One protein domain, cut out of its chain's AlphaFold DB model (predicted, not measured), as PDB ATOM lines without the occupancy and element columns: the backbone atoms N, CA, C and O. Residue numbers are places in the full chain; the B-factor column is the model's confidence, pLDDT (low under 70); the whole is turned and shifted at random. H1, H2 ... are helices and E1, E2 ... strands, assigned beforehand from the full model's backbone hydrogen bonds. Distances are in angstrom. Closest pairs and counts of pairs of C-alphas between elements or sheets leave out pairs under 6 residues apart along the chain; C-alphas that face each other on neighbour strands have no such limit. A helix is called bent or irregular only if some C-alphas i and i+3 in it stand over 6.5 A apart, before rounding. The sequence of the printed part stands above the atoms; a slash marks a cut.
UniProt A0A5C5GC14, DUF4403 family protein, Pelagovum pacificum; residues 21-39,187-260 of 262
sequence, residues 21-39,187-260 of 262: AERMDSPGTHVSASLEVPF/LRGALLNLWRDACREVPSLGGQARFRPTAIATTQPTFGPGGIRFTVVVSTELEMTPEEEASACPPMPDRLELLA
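What this domain is: This is residues 21 to 39 and 187 to 260 of the 262 residues of the protein "DUF4403 family protein" of Pelagovum pacificum (UniProt A0A5C5GC14). A long, strongly twisted sheet is built along E4, with E1 on one side of it and E2 and short E3 on the other; H1 is over one face and H2 over the opposite face. Short E5 pairs with E2, after a long unnamed stretch. The 93 printed residues hold H1, E1, H2, E2, E3, E4 and E5 in that order, class mixed, and the sheet is branched and mixed. The whole is only just compact, close to loose, with a radius of gyration of the C-alphas of 14.8 A, and elongated, spanning 48 by 27 by 27 A.

Where its parts are: H1 is residues 21 to 25, from C-alpha 21 at (47.478, -1.798, 41.127). E1 is residues 29 to 37, 26.2 A long. H2 is residues 187 to 197, 15.9 A, irregular, with C-alphas 190 and 193 7.3 A apart. E2, residues 209 to 219, 29.5 A, bends by 55 degrees at residue 214. E3 is residues 222 to 224, E4 residues 227 to 240, 40.4 A, and E5 residues 257 to 259, ending at C-alpha 259 (39.358, -6.107, 37.736).

How they stand to each other: E1 and E4 are antiparallel at 158 degrees, with N 33 and O 232 2.8 A apart. E2 and E4 are antiparallel at 151 degrees, N 217 to O 233 2.8 A. E3 and E4 form a hairpin, N 222 to O 229 2.8 A. E5 is parallel to E2, N 259 to O 218 2.8 A. H1 and H2 are on opposite faces, over E4, at heights over the sheet of 8.5 A and 10.0 A. The closest C-alphas of H2 and E2 are Trp 195 and Pro 213, 7.0 A. In H1 the O i to N i+4 pair is within hydrogen-bond range; in H2, 5 of 7 are.

The domain as a whole: The C-alphas farthest apart, of Pro 225 and Glu 244, are 49.3 A apart. Residues 40 to 186 are cut out, and C-alphas 39 and 187 are 18.1 A apart. The links H2 to E2 and E4 to E5 are long. Residues 243 to 244 have pLDDT under 70.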
ATOM      1  N   ALA A  21      46.513  -2.353  40.177       93.75
ATOM      2  CA  ALA A  21      47.478  -1.798  41.127       93.75
ATOM      3  C   ALA A  21      47.138  -2.196  42.571       93.75
ATOM      4  O   ALA A  21      47.984  -2.750  43.264       93.75
ATOM      5  N   GLU A  22      45.876  -2.030  42.979       93.81
ATOM      6  CA  GLU A  22      45.410  -2.442  44.310       93.81
ATOM      7  C   GLU A  22      45.591  -3.943  44.539       93.81
ATOM      8  O   GLU A  22      45.996  -4.354  45.624       93.81
ATOM      9  N   ARG A  23      45.352  -4.775  43.512       93.25
ATOM     10  CA  ARG A  23      45.606  -6.215  43.608       93.25
ATOM     11  C   ARG A  23      47.089  -6.521  43.805       93.25
ATOM     12  O   ARG A  23      47.417  -7.385  44.610       93.25
ATOM     13  N   MET A  24      47.975  -5.839  43.083       93.81
ATOM     14  CA  MET A  24      49.422  -6.040  43.211       93.81
ATOM     15  C   MET A  24      49.969  -5.556  44.563       93.81
ATOM     16  O   MET A  24      50.935  -6.137  45.050       93.81
ATOM     17  N   ASP A  25      49.337  -4.550  45.174       94.12
ATOM     18  CA  ASP A  25      49.688  -4.029  46.502       94.12
ATOM     19  C   ASP A  25      49.049  -4.829  47.656       94.12
ATOM     20  O   ASP A  25      49.387  -4.626  48.828       94.12
ATOM     21  N   SER A  26      48.115  -5.737  47.351       91.38
ATOM     22  CA  SER A  26      47.434  -6.555  48.356       91.38
ATOM     23  C   SER A  26      48.347  -7.653  48.936       91.38
ATOM     24  O   SER A  26      49.332  -8.044  48.306       91.38
ATOM     25  N   PRO A  27      48.069  -8.164  50.155       91.81
ATOM     26  CA  PRO A  27      48.860  -9.243  50.735       91.81
ATOM     27  C   PRO A  27      48.805 -10.514  49.880       91.81
ATOM     28  O   PRO A  27      47.731 -11.062  49.639       91.81
ATOM     29  N   GLY A  28      49.971 -11.029  49.497       88.00
ATOM     30  CA  GLY A  28      50.089 -12.238  48.687       88.00
ATOM     31  C   GLY A  28      51.262 -12.149  47.719       88.00
ATOM     32  O   GLY A  28      51.965 -11.141  47.663       88.00
ATOM     33  N   THR A  29      51.502 -13.222  46.963       91.88
ATOM     34  CA  THR A  29      52.363 -13.142  45.779       91.88
ATOM     35  C   THR A  29      51.470 -13.004  44.557       91.88
ATOM     36  O   THR A  29      50.584 -13.824  44.330       91.88
ATOM     37  N   HIS A  30      51.697 -11.970  43.755       94.25
ATOM     38  CA  HIS A  30      50.927 -11.721  42.543       94.25
ATOM     39  C   HIS A  30      51.863 -11.640  41.344       94.25
ATOM     40  O   HIS A  30      52.957 -11.078  41.418       94.25
ATOM     41  N   VAL A  31      51.422 -12.197  40.221       92.69
ATOM     42  CA  VAL A  31      52.103 -12.078  38.935       92.69
ATOM     43  C   VAL A  31      51.115 -11.512  37.934       92.69
ATOM     44  O   VAL A  31      50.048 -12.083  37.718       92.69
ATOM     45  N   SER A  32      51.477 -10.397  37.306       94.38
ATOM     46  CA  SER A  32      50.690  -9.786  36.239       94.38
ATOM     47  C   SER A  32      51.328 -10.035  34.877       94.38
ATOM     48  O   SER A  32      52.533  -9.841  34.713       94.38
ATOM     49  N   ALA A  33      50.511 -10.368  33.884       93.75
ATOM     50  CA  ALA A  33      50.897 -10.416  32.483       93.75
ATOM     51  C   ALA A  33      49.947  -9.538  31.664       93.75
ATOM     52  O   ALA A  33      48.728  -9.708  31.716       93.75
ATOM     53  N   SER A  34      50.504  -8.602  30.898       94.25
ATOM     54  CA  SER A  34      49.742  -7.827  29.918       94.25
ATOM     55  C   SER A  34      49.794  -8.540  28.578       94.25
ATOM     56  O   SER A  34      50.870  -8.768  28.029       94.25
ATOM     57  N   LEU A  35      48.622  -8.900  28.074       93.56
ATOM     58  CA  LEU A  35      48.438  -9.579  26.803       93.56
ATOM     59  C   LEU A  35      47.991  -8.548  25.774       93.56
ATOM     60  O   LEU A  35      47.053  -7.786  26.016       93.56
ATOM     61  N   GLU A  36      48.673  -8.528  24.635       94.81
ATOM     62  CA  GLU A  36      48.321  -7.706  23.484       94.81
ATOM     63  C   GLU A  36      48.089  -8.622  22.287       94.81
ATOM     64  O   GLU A  36      48.952  -9.419  21.926       94.81
ATOM     65  N   VAL A  37      46.898  -8.523  21.703       94.50
ATOM     66  CA  VAL A  37      46.493  -9.244  20.501       94.50
ATOM     67  C   VAL A  37      46.427  -8.228  19.363       94.50
ATOM     68  O   VAL A  37      45.470  -7.445  19.307       94.50
ATOM     69  N   PRO A  38      47.427  -8.200  18.465       96.50
ATOM     70  CA  PRO A  38      47.409  -7.305  17.318       96.50
ATOM     71  C   PRO A  38      46.196  -7.571  16.425       96.50
ATOM     72  O   PRO A  38      45.801  -8.724  16.244       96.50
ATOM     73  N   PHE A  39      45.632  -6.532  15.801       95.19
ATOM     74  CA  PHE A  39      44.534  -6.721  14.836       95.19
ATOM     75  C   PHE A  39      44.935  -7.608  13.660       95.19
ATOM     76  O   PHE A  39      44.111  -8.354  13.147       95.19
ATOM     77  N   LEU A 187      38.050 -18.187  27.361       95.12
ATOM     78  CA  LEU A 187      39.114 -17.617  28.195       95.12
ATOM     79  C   LEU A 187      39.792 -18.680  29.059       95.12
ATOM     80  O   LEU A 187      40.993 -18.594  29.309       95.12
ATOM     81  N   ARG A 188      39.045 -19.708  29.483       95.50
ATOM     82  CA  ARG A 188      39.592 -20.784  30.316       95.50
ATOM     83  C   ARG A 188      40.671 -21.555  29.571       95.50
ATOM     84  O   ARG A 188      41.737 -21.802  30.117       95.50
ATOM     85  N   GLY A 189      40.406 -21.895  28.308       94.19
ATOM     86  CA  GLY A 189      41.385 -22.553  27.444       94.19
ATOM     87  C   GLY A 189      42.587 -21.657  27.149       94.19
ATOM     88  O   GLY A 189      43.724 -22.106  27.266       94.19
ATOM     89  N   ALA A 190      42.341 -20.381  26.837       92.56
ATOM     90  CA  ALA A 190      43.397 -19.422  26.506       92.56
ATOM     91  C   ALA A 190      44.362 -19.147  27.675       92.56
ATOM     92  O   ALA A 190      45.559 -18.972  27.457       92.56
ATOM     93  N   LEU A 191      43.860 -19.134  28.913       95.81
ATOM     94  CA  LEU A 191      44.647 -18.823  30.114       95.81
ATOM     95  C   LEU A 191      45.129 -20.065  30.877       95.81
ATOM     96  O   LEU A 191      45.806 -19.932  31.897       95.81
ATOM     97  N   LEU A 192      44.830 -21.270  30.385       95.19
ATOM     98  CA  LEU A 192      45.204 -22.519  31.050       95.19
ATOM     99  C   LEU A 192      46.721 -22.667  31.200       95.19
ATOM    100  O   LEU A 192      47.197 -23.067  32.259       95.19
ATOM    101  N   ASN A 193      47.482 -22.347  30.153       93.75
ATOM    102  CA  ASN A 193      48.940 -22.454  30.207       93.75
ATOM    103  C   ASN A 193      49.525 -21.438  31.190       93.75
ATOM    104  O   ASN A 193      50.321 -21.823  32.032       93.75
ATOM    105  N   LEU A 194      49.030 -20.193  31.187       93.94
ATOM    106  CA  LEU A 194      49.434 -19.176  32.164       93.94
ATOM    107  C   LEU A 194      49.172 -19.635  33.609       93.94
ATOM    108  O   LEU A 194      50.024 -19.464  34.478       93.94
ATOM    109  N   TRP A 195      48.013 -20.249  33.865       95.06
ATOM    110  CA  TRP A 195      47.686 -20.824  35.171       95.06
ATOM    111  C   TRP A 195      48.645 -21.953  35.568       95.06
ATOM    112  O   TRP A 195      49.124 -22.002  36.698       95.06
ATOM    113  N   ARG A 196      48.950 -22.859  34.634       93.31
ATOM    114  CA  ARG A 196      49.871 -23.976  34.878       93.31
ATOM    115  C   ARG A 196      51.302 -23.503  35.109       93.31
ATOM    116  O   ARG A 196      51.946 -24.008  36.022       93.31
ATOM    117  N   ASP A 197      51.763 -22.521  34.345       92.06
ATOM    118  CA  ASP A 197      53.103 -21.941  34.460       92.06
ATOM    119  C   ASP A 197      53.292 -21.190  35.784       92.06
ATOM    120  O   ASP A 197      54.398 -21.144  36.329       92.06
ATOM    121  N   ALA A 198      52.208 -20.640  36.344       91.69
ATOM    122  CA  ALA A 198      52.216 -20.064  37.685       91.69
ATOM    123  C   ALA A 198      52.447 -21.120  38.778       91.69
ATOM    124  O   ALA A 198      52.892 -20.769  39.869       91.69
ATOM    125  N   CYS A 199      52.207 -22.403  38.492       89.00
ATOM    126  CA  CYS A 199      52.477 -23.521  39.392       89.00
ATOM    127  C   CYS A 199      53.861 -24.136  39.152       89.00
ATOM    128  O   CYS A 199      54.002 -25.344  38.943       89.00
ATOM    129  N   ARG A 200      54.891 -23.294  39.148       85.94
ATOM    130  CA  ARG A 200      56.282 -23.725  38.984       85.94
ATOM    131  C   ARG A 200      56.997 -23.838  40.324       85.94
ATOM    132  O   ARG A 200      56.725 -23.083  41.263       85.94
ATOM    133  N   GLU A 201      57.951 -24.753  40.377       83.50
ATOM    134  CA  GLU A 201      58.923 -24.838  41.463       83.50
ATOM    135  C   GLU A 201      59.797 -23.584  41.512       83.50
ATOM    136  O   GLU A 201      59.998 -22.899  40.505       83.50
ATOM    137  N   VAL A 202      60.321 -23.287  42.700       83.12
ATOM    138  CA  VAL A 202      61.262 -22.192  42.932       83.12
ATOM    139  C   VAL A 202      62.686 -22.759  42.885       83.12
ATOM    140  O   VAL A 202      63.134 -23.350  43.870       83.12
ATOM    141  N   PRO A 203      63.447 -22.573  41.784       81.19
ATOM    142  CA  PRO A 203      64.731 -23.257  41.613       81.19
ATOM    143  C   PRO A 203      65.768 -22.862  42.669       81.19
ATOM    144  O   PRO A 203      66.592 -23.675  43.077       81.19
ATOM    145  N   SER A 204      65.711 -21.618  43.155       83.56
ATOM    146  CA  SER A 204      66.617 -21.108  44.191       83.56
ATOM    147  C   SER A 204      66.438 -21.776  45.556       83.56
ATOM    148  O   SER A 204      67.318 -21.641  46.402       83.56
ATOM    149  N   LEU A 205      65.333 -22.496  45.772       82.81
ATOM    150  CA  LEU A 205      65.040 -23.234  47.003       82.81
ATOM    151  C   LEU A 205      65.203 -24.752  46.823       82.81
ATOM    152  O   LEU A 205      64.710 -25.526  47.638       82.81
ATOM    153  N   GLY A 206      65.893 -25.185  45.760       79.94
ATOM    154  CA  GLY A 206      66.260 -26.589  45.554       79.94
ATOM    155  C   GLY A 206      65.063 -27.541  45.514       79.94
ATOM    156  O   GLY A 206      65.146 -28.617  46.095       79.94
ATOM    157  N   GLY A 207      63.944 -27.118  44.914       78.38
ATOM    158  CA  GLY A 207      62.722 -27.928  44.793       78.38
ATOM    159  C   GLY A 207      61.853 -27.991  46.057       78.38
ATOM    160  O   GLY A 207      60.747 -28.512  46.012       78.38
ATOM    161  N   GLN A 208      62.288 -27.409  47.181       82.94
ATOM    162  CA  GLN A 208      61.551 -27.459  48.460       82.94
ATOM    163  C   GLN A 208      60.381 -26.471  48.547       82.94
ATOM    164  O   GLN A 208      59.683 -26.405  49.562       82.94
ATOM    165  N   ALA A 209      60.203 -25.651  47.514       86.38
ATOM    166  CA  ALA A 209      59.168 -24.642  47.473       86.38
ATOM    167  C   ALA A 209      58.584 -24.512  46.073       86.38
ATOM    168  O   ALA A 209      59.295 -24.565  45.064       86.38
ATOM    169  N   ARG A 210      57.279 -24.274  46.027       88.81
ATOM    170  CA  ARG A 210      56.511 -24.125  44.791       88.81
ATOM    171  C   ARG A 210      55.491 -23.014  44.940       88.81
ATOM    172  O   ARG A 210      54.948 -22.791  46.021       88.81
ATOM    173  N   PHE A 211      55.209 -22.339  43.838       91.88
ATOM    174  CA  PHE A 211      54.057 -21.456  43.785       91.88
ATOM    175  C   PHE A 211      52.798 -22.288  43.567       91.88
ATOM    176  O   PHE A 211      52.745 -23.133  42.676       91.88
ATOM    177  N   ARG A 212      51.774 -22.042  44.377       93.12
ATOM    178  CA  ARG A 212      50.444 -22.623  44.234       93.12
ATOM    179  C   ARG A 212      49.483 -21.507  43.822       93.12
ATOM    180  O   ARG A 212      49.213 -20.633  44.644       93.12
ATOM    181  N   PRO A 213      48.976 -21.485  42.580       95.62
ATOM    182  CA  PRO A 213      48.019 -20.468  42.170       95.62
ATOM    183  C   PRO A 213      46.684 -20.657  42.902       95.62
ATOM    184  O   PRO A 213      46.186 -21.775  43.035       95.62
ATOM    185  N   THR A 214      46.121 -19.561  43.402       95.62
ATOM    186  CA  THR A 214      44.898 -19.545  44.221       95.62
ATOM    187  C   THR A 214      43.762 -18.774  43.562       95.62
ATOM    188  O   THR A 214      42.604 -19.162  43.702       95.62
ATOM    189  N   ALA A 215      44.078 -17.732  42.792       96.38
ATOM    190  CA  ALA A 215      43.093 -16.924  42.083       96.38
ATOM    191  C   ALA A 215      43.649 -16.386  40.763       96.38
ATOM    192  O   ALA A 215      44.859 -16.226  40.590       96.38
ATOM    193  N   ILE A 216      42.749 -16.086  39.832       97.31
ATOM    194  CA  ILE A 216      43.066 -15.463  38.548       97.31
ATOM    195  C   ILE A 216      42.028 -14.395  38.241       97.31
ATOM    196  O   ILE A 216      40.819 -14.625  38.326       97.31
ATOM    197  N   ALA A 217      42.531 -13.224  37.889       97.19
ATOM    198  CA  ALA A 217      41.739 -12.049  37.617       97.19
ATOM    199  C   ALA A 217      42.165 -11.428  36.290       97.19
ATOM    200  O   ALA A 217      43.307 -11.590  35.858       97.19
ATOM    201  N   THR A 218      41.267 -10.705  35.631       97.69
ATOM    202  CA  THR A 218      41.604  -9.987  34.403       97.69
ATOM    203  C   THR A 218      40.872  -8.660  34.291       97.69
ATOM    204  O   THR A 218      39.772  -8.497  34.814       97.69
ATOM    205  N   THR A 219      41.475  -7.699  33.599       97.50
ATOM    206  CA  THR A 219      40.788  -6.470  33.202       97.50
ATOM    207  C   THR A 219      39.864  -6.732  32.016       97.50
ATOM    208  O   THR A 219      40.069  -7.661  31.237       97.50
ATOM    209  N   GLN A 220      38.889  -5.848  31.805       96.12
ATOM    210  CA  GLN A 220      38.190  -5.812  30.521       96.12
ATOM    211  C   GLN A 220      39.167  -5.502  29.371       96.12
ATOM    212  O   GLN A 220      40.165  -4.800  29.591       96.12
ATOM    213  N   PRO A 221      38.908  -6.010  28.152       95.56
ATOM    214  CA  PRO A 221      39.729  -5.690  27.001       95.56
ATOM    215  C   PRO A 221      39.627  -4.202  26.669       95.56
ATOM    216  O   PRO A 221      38.561  -3.585  26.693       95.56
ATOM    217  N   THR A 222      40.774  -3.628  26.338       94.25
ATOM    218  CA  THR A 222      40.925  -2.261  25.849       94.25
ATOM    219  C   THR A 222      41.385  -2.300  24.401       94.25
ATOM    220  O   THR A 222      42.104  -3.211  23.994       94.25
ATOM    221  N   PHE A 223      40.954  -1.323  23.610       93.56
ATOM    222  CA  PHE A 223      41.183  -1.297  22.168       93.56
ATOM    223  C   PHE A 223      41.981  -0.047  21.845       93.56
ATOM    224  O   PHE A 223      41.516   1.067  22.087       93.56
ATOM    225  N   GLY A 224      43.193  -0.242  21.341       90.88
ATOM    226  CA  GLY A 224      44.069   0.836  20.902       90.88
ATOM    227  C   GLY A 224      44.543   0.613  19.468       90.88
ATOM    228  O   GLY A 224      44.212  -0.407  18.870       90.88
ATOM    229  N   PRO A 225      45.357   1.525  18.910       87.94
ATOM    230  CA  PRO A 225      45.879   1.389  17.548       87.94
ATOM    231  C   PRO A 225      46.684   0.102  17.309       87.94
ATOM    232  O   PRO A 225      46.694  -0.406  16.194       87.94
ATOM    233  N   GLY A 226      47.346  -0.425  18.348       87.75
ATOM    234  CA  GLY A 226      48.167  -1.640  18.272       87.75
ATOM    235  C   GLY A 226      47.387  -2.955  18.351       87.75
ATOM    236  O   GLY A 226      47.918  -3.990  17.962       87.75
ATOM    237  N   GLY A 227      46.131  -2.932  18.806       93.75
ATOM    238  CA  GLY A 227      45.330  -4.139  18.991       93.75
ATOM    239  C   GLY A 227      44.473  -4.125  20.253       93.75
ATOM    240  O   GLY A 227      44.153  -3.073  20.821       93.75
ATOM    241  N   ILE A 228      44.101  -5.328  20.680       95.00
ATOM    242  CA  ILE A 228      43.328  -5.581  21.893       95.00
ATOM    243  C   ILE A 228      44.296  -5.859  23.035       95.00
ATOM    244  O   ILE A 228      45.113  -6.771  22.939       95.00
ATOM    245  N   ARG A 229      44.181  -5.116  24.135       95.44
ATOM    246  CA  ARG A 229      45.014  -5.300  25.324       95.44
ATOM    247  C   ARG A 229      44.175  -5.595  26.552       95.44
ATOM    248  O   ARG A 229      43.191  -4.905  26.813       95.44
ATOM    249  N   PHE A 230      44.614  -6.558  27.343       96.31
ATOM    250  CA  PHE A 230      44.076  -6.826  28.671       96.31
ATOM    251  C   PHE A 230      45.190  -7.329  29.582       96.31
ATOM    252  O   PHE A 230      46.201  -7.859  29.120       96.31
ATOM    253  N   THR A 231      45.015  -7.156  30.884       96.81
ATOM    254  CA  THR A 231      45.956  -7.661  31.881       96.81
ATOM    255  C   THR A 231      45.323  -8.828  32.608       96.81
ATOM    256  O   THR A 231      44.136  -8.800  32.937       96.81
ATOM    257  N   VAL A 232      46.115  -9.862  32.852       97.44
ATOM    258  CA  VAL A 232      45.760 -11.001  33.692       97.44
ATOM    259  C   VAL A 232      46.655 -10.972  34.918       97.44
ATOM    260  O   VAL A 232      47.857 -10.739  34.802       97.44
ATOM    261  N   VAL A 233      46.073 -11.202  36.087       97.25
ATOM    262  CA  VAL A 233      46.783 -11.308  37.359       97.25
ATOM    263  C   VAL A 233      46.521 -12.691  37.929       97.25
ATOM    264  O   VAL A 233      45.367 -13.071  38.116       97.25
ATOM    265  N   VAL A 234      47.583 -13.437  38.215       97.12
ATOM    266  CA  VAL A 234      47.510 -14.704  38.944       97.12
ATOM    267  C   VAL A 234      48.028 -14.465  40.354       97.12
ATOM    268  O   VAL A 234      49.136 -13.963  40.538       97.12
ATOM    269  N   SER A 235      47.211 -14.806  41.344       96.56
ATOM    270  CA  SER A 235      47.598 -14.775  42.754       96.56
ATOM    271  C   SER A 235      48.097 -16.154  43.149       96.56
ATOM    272  O   SER A 235      47.482 -17.161  42.787       96.56
ATOM    273  N   THR A 236      49.221 -16.201  43.849       95.25
ATOM    274  CA  THR A 236      49.890 -17.429  44.259       95.25
ATOM    275  C   THR A 236      50.261 -17.378  45.735       95.25
ATOM    276  O   THR A 236      50.512 -16.322  46.320       95.25
ATOM    277  N   GLU A 237      50.317 -18.558  46.335       92.75
ATOM    278  CA  GLU A 237      50.891 -18.786  47.656       92.75
ATOM    279  C   GLU A 237      52.178 -19.595  47.504       92.75
ATOM    280  O   GLU A 237      52.298 -20.424  46.599       92.75
ATOM    281  N   LEU A 238      53.158 -19.345  48.373       90.38
ATOM    282  CA  LEU A 238      54.366 -20.158  48.434       90.38
ATOM    283  C   LEU A 238      54.110 -21.347  49.360       90.38
ATOM    284  O   LEU A 238      53.931 -21.177  50.564       90.38
ATOM    285  N   GLU A 239      54.106 -22.548  48.796       88.69
ATOM    286  CA  GLU A 239      53.975 -23.793  49.545       88.69
ATOM    287  C   GLU A 239      55.383 -24.345  49.804       88.69
ATOM    288  O   GLU A 239      56.139 -24.599  48.864       88.69
ATOM    289  N   MET A 240      55.742 -24.475  51.083       86.88
ATOM    290  CA  MET A 240      56.990 -25.093  51.537       86.88
ATOM    291  C   MET A 240      56.682 -26.543  51.908       86.88
ATOM    292  O   MET A 240      56.165 -26.808  52.993       86.88
ATOM    293  N   THR A 241      56.980 -27.473  51.012       78.75
ATOM    294  CA  THR A 241      56.750 -28.910  51.218       78.75
ATOM    295  C   THR A 241      57.872 -29.702  50.560       78.75
ATOM    296  O   THR A 241      58.365 -29.277  49.513       78.75
ATOM    297  N   PRO A 242      58.277 -30.849  51.136       73.50
ATOM    298  CA  PRO A 242      59.163 -31.787  50.453       73.50
ATOM    299  C   PRO A 242      58.607 -32.136  49.066       73.50
ATOM    300  O   PRO A 242      57.398 -32.298  48.916       73.50
ATOM    301  N   GLU A 243      59.477 -32.270  48.063       69.00
ATOM    302  CA  GLU A 243      59.093 -32.537  46.664       69.00
ATOM    303  C   GLU A 243      58.192 -33.782  46.530       69.00
ATOM    304  O   GLU A 243      57.217 -33.775  45.784       69.00
ATOM    305  N   GLU A 244      58.453 -34.815  47.336       68.50
ATOM    306  CA  GLU A 244      57.681 -36.066  47.380       68.50
ATOM    307  C   GLU A 244      56.235 -35.883  47.880       68.50
ATOM    308  O   GLU A 244      55.364 -36.697  47.573       68.50
ATOM    309  N   GLU A 245      55.964 -34.808  48.625       71.25
ATOM    310  CA  GLU A 245      54.647 -34.466  49.177       71.25
ATOM    311  C   GLU A 245      53.992 -33.283  48.446       71.25
ATOM    312  O   GLU A 245      52.882 -32.868  48.795       71.25
ATOM    313  N   ALA A 246      54.655 -32.729  47.424       70.00
ATOM    314  CA  ALA A 246      54.157 -31.573  46.698       70.00
ATOM    315  C   ALA A 246      52.826 -31.902  46.006       70.00
ATOM    316  O   ALA A 246      52.717 -32.797  45.163       70.00
ATOM    317  N   SER A 247      51.788 -31.139  46.347       72.00
ATOM    318  CA  SER A 247      50.461 -31.306  45.760       72.00
ATOM    319  C   SER A 247      50.488 -31.096  44.234       72.00
ATOM    320  O   SER A 247      51.313 -30.358  43.703       72.00
ATOM    321  N   ALA A 248      49.586 -31.710  43.465       84.31
ATOM    322  CA  ALA A 248      49.464 -31.372  42.041       84.31
ATOM    323  C   ALA A 248      49.092 -29.882  41.859       84.31
ATOM    324  O   ALA A 248      48.596 -29.237  42.788       84.31
ATOM    325  N   CYS A 249      49.334 -29.307  40.675       89.12
ATOM    326  CA  CYS A 249      48.829 -27.966  40.356       89.12
ATOM    327  C   CYS A 249      47.301 -27.940  40.549       89.12
ATOM    328  O   CYS A 249      46.621 -28.823  40.013       89.12
ATOM    329  N   PRO A 250      46.749 -26.991  41.330       94.25
ATOM    330  CA  PRO A 250      45.314 -26.938  41.552       94.25
ATOM    331  C   PRO A 250      44.575 -26.685  40.228       94.25
ATOM    332  O   PRO A 250      45.116 -26.040  39.321       94.25
ATOM    333  N   PRO A 251      43.329 -27.169  40.090       95.38
ATOM    334  CA  PRO A 251      42.519 -26.835  38.929       95.38
ATOM    335  C   PRO A 251      42.271 -25.322  38.867       95.38
ATOM    336  O   PRO A 251      42.278 -24.638  39.891       95.38
ATOM    337  N   MET A 252      42.015 -24.803  37.663       96.12
ATOM    338  CA  MET A 252      41.565 -23.417  37.510       96.12
ATOM    339  C   MET A 252      40.274 -23.184  38.307       96.12
ATOM    340  O   MET A 252      39.429 -24.087  38.350       96.12
ATOM    341  N   PRO A 253      40.075 -21.981  38.872       97.06
ATOM    342  CA  PRO A 253      38.863 -21.676  39.612       97.06
ATOM    343  C   PRO A 253      37.629 -21.727  38.704       97.06
ATOM    344  O   PRO A 253      37.702 -21.585  37.476       97.06
ATOM    345  N   ASP A 254      36.468 -21.933  39.319       96.50
ATOM    346  CA  ASP A 254      35.192 -21.993  38.599       96.50
ATOM    347  C   ASP A 254      34.791 -20.630  38.033       96.50
ATOM    348  O   ASP A 254      34.088 -20.557  37.027       96.50
ATOM    349  N   ARG A 255      35.278 -19.544  38.644       97.00
ATOM    350  CA  ARG A 255      34.991 -18.172  38.230       97.00
ATOM    351  C   ARG A 255      36.262 -17.389  37.945       97.00
ATOM    352  O   ARG A 255      37.256 -17.524  38.650       97.00
ATOM    353  N   LEU A 256      36.176 -16.549  36.924       97.38
ATOM    354  CA  LEU A 256      37.159 -15.531  36.593       97.38
ATOM    355  C   LEU A 256      36.837 -14.251  37.368       97.38
ATOM    356  O   LEU A 256      35.711 -13.749  37.309       97.38
ATOM    357  N   GLU A 257      37.815 -13.708  38.084       96.94
ATOM    358  CA  GLU A 257      37.668 -12.394  38.707       96.94
ATOM    359  C   GLU A 257      37.853 -11.285  37.665       96.94
ATOM    360  O   GLU A 257      38.709 -11.374  36.782       96.94
ATOM    361  N   LEU A 258      37.048 -10.228  37.761       96.75
ATOM    362  CA  LEU A 258      37.127  -9.081  36.861       96.75
ATOM    363  C   LEU A 258      37.630  -7.867  37.635       96.75
ATOM    364  O   LEU A 258      37.010  -7.460  38.616       96.75
ATOM    365  N   LEU A 259      38.738  -7.300  37.170       95.69
ATOM    366  CA  LEU A 259      39.358  -6.107  37.736       95.69
ATOM    367  C   LEU A 259      38.862  -4.855  37.017       95.69
ATOM    368  O   LEU A 259      38.551  -4.882  35.817       95.69
ATOM    369  N   ALA A 260      38.841  -3.738  37.739       90.62
ATOM    370  CA  ALA A 260      38.657  -2.434  37.128       90.62
ATOM    371  C   ALA A 260      39.816  -2.130  36.163       90.62
ATOM    372  O   ALA A 260      40.976  -2.471  36.415       90.62
TER     373      ALA A 260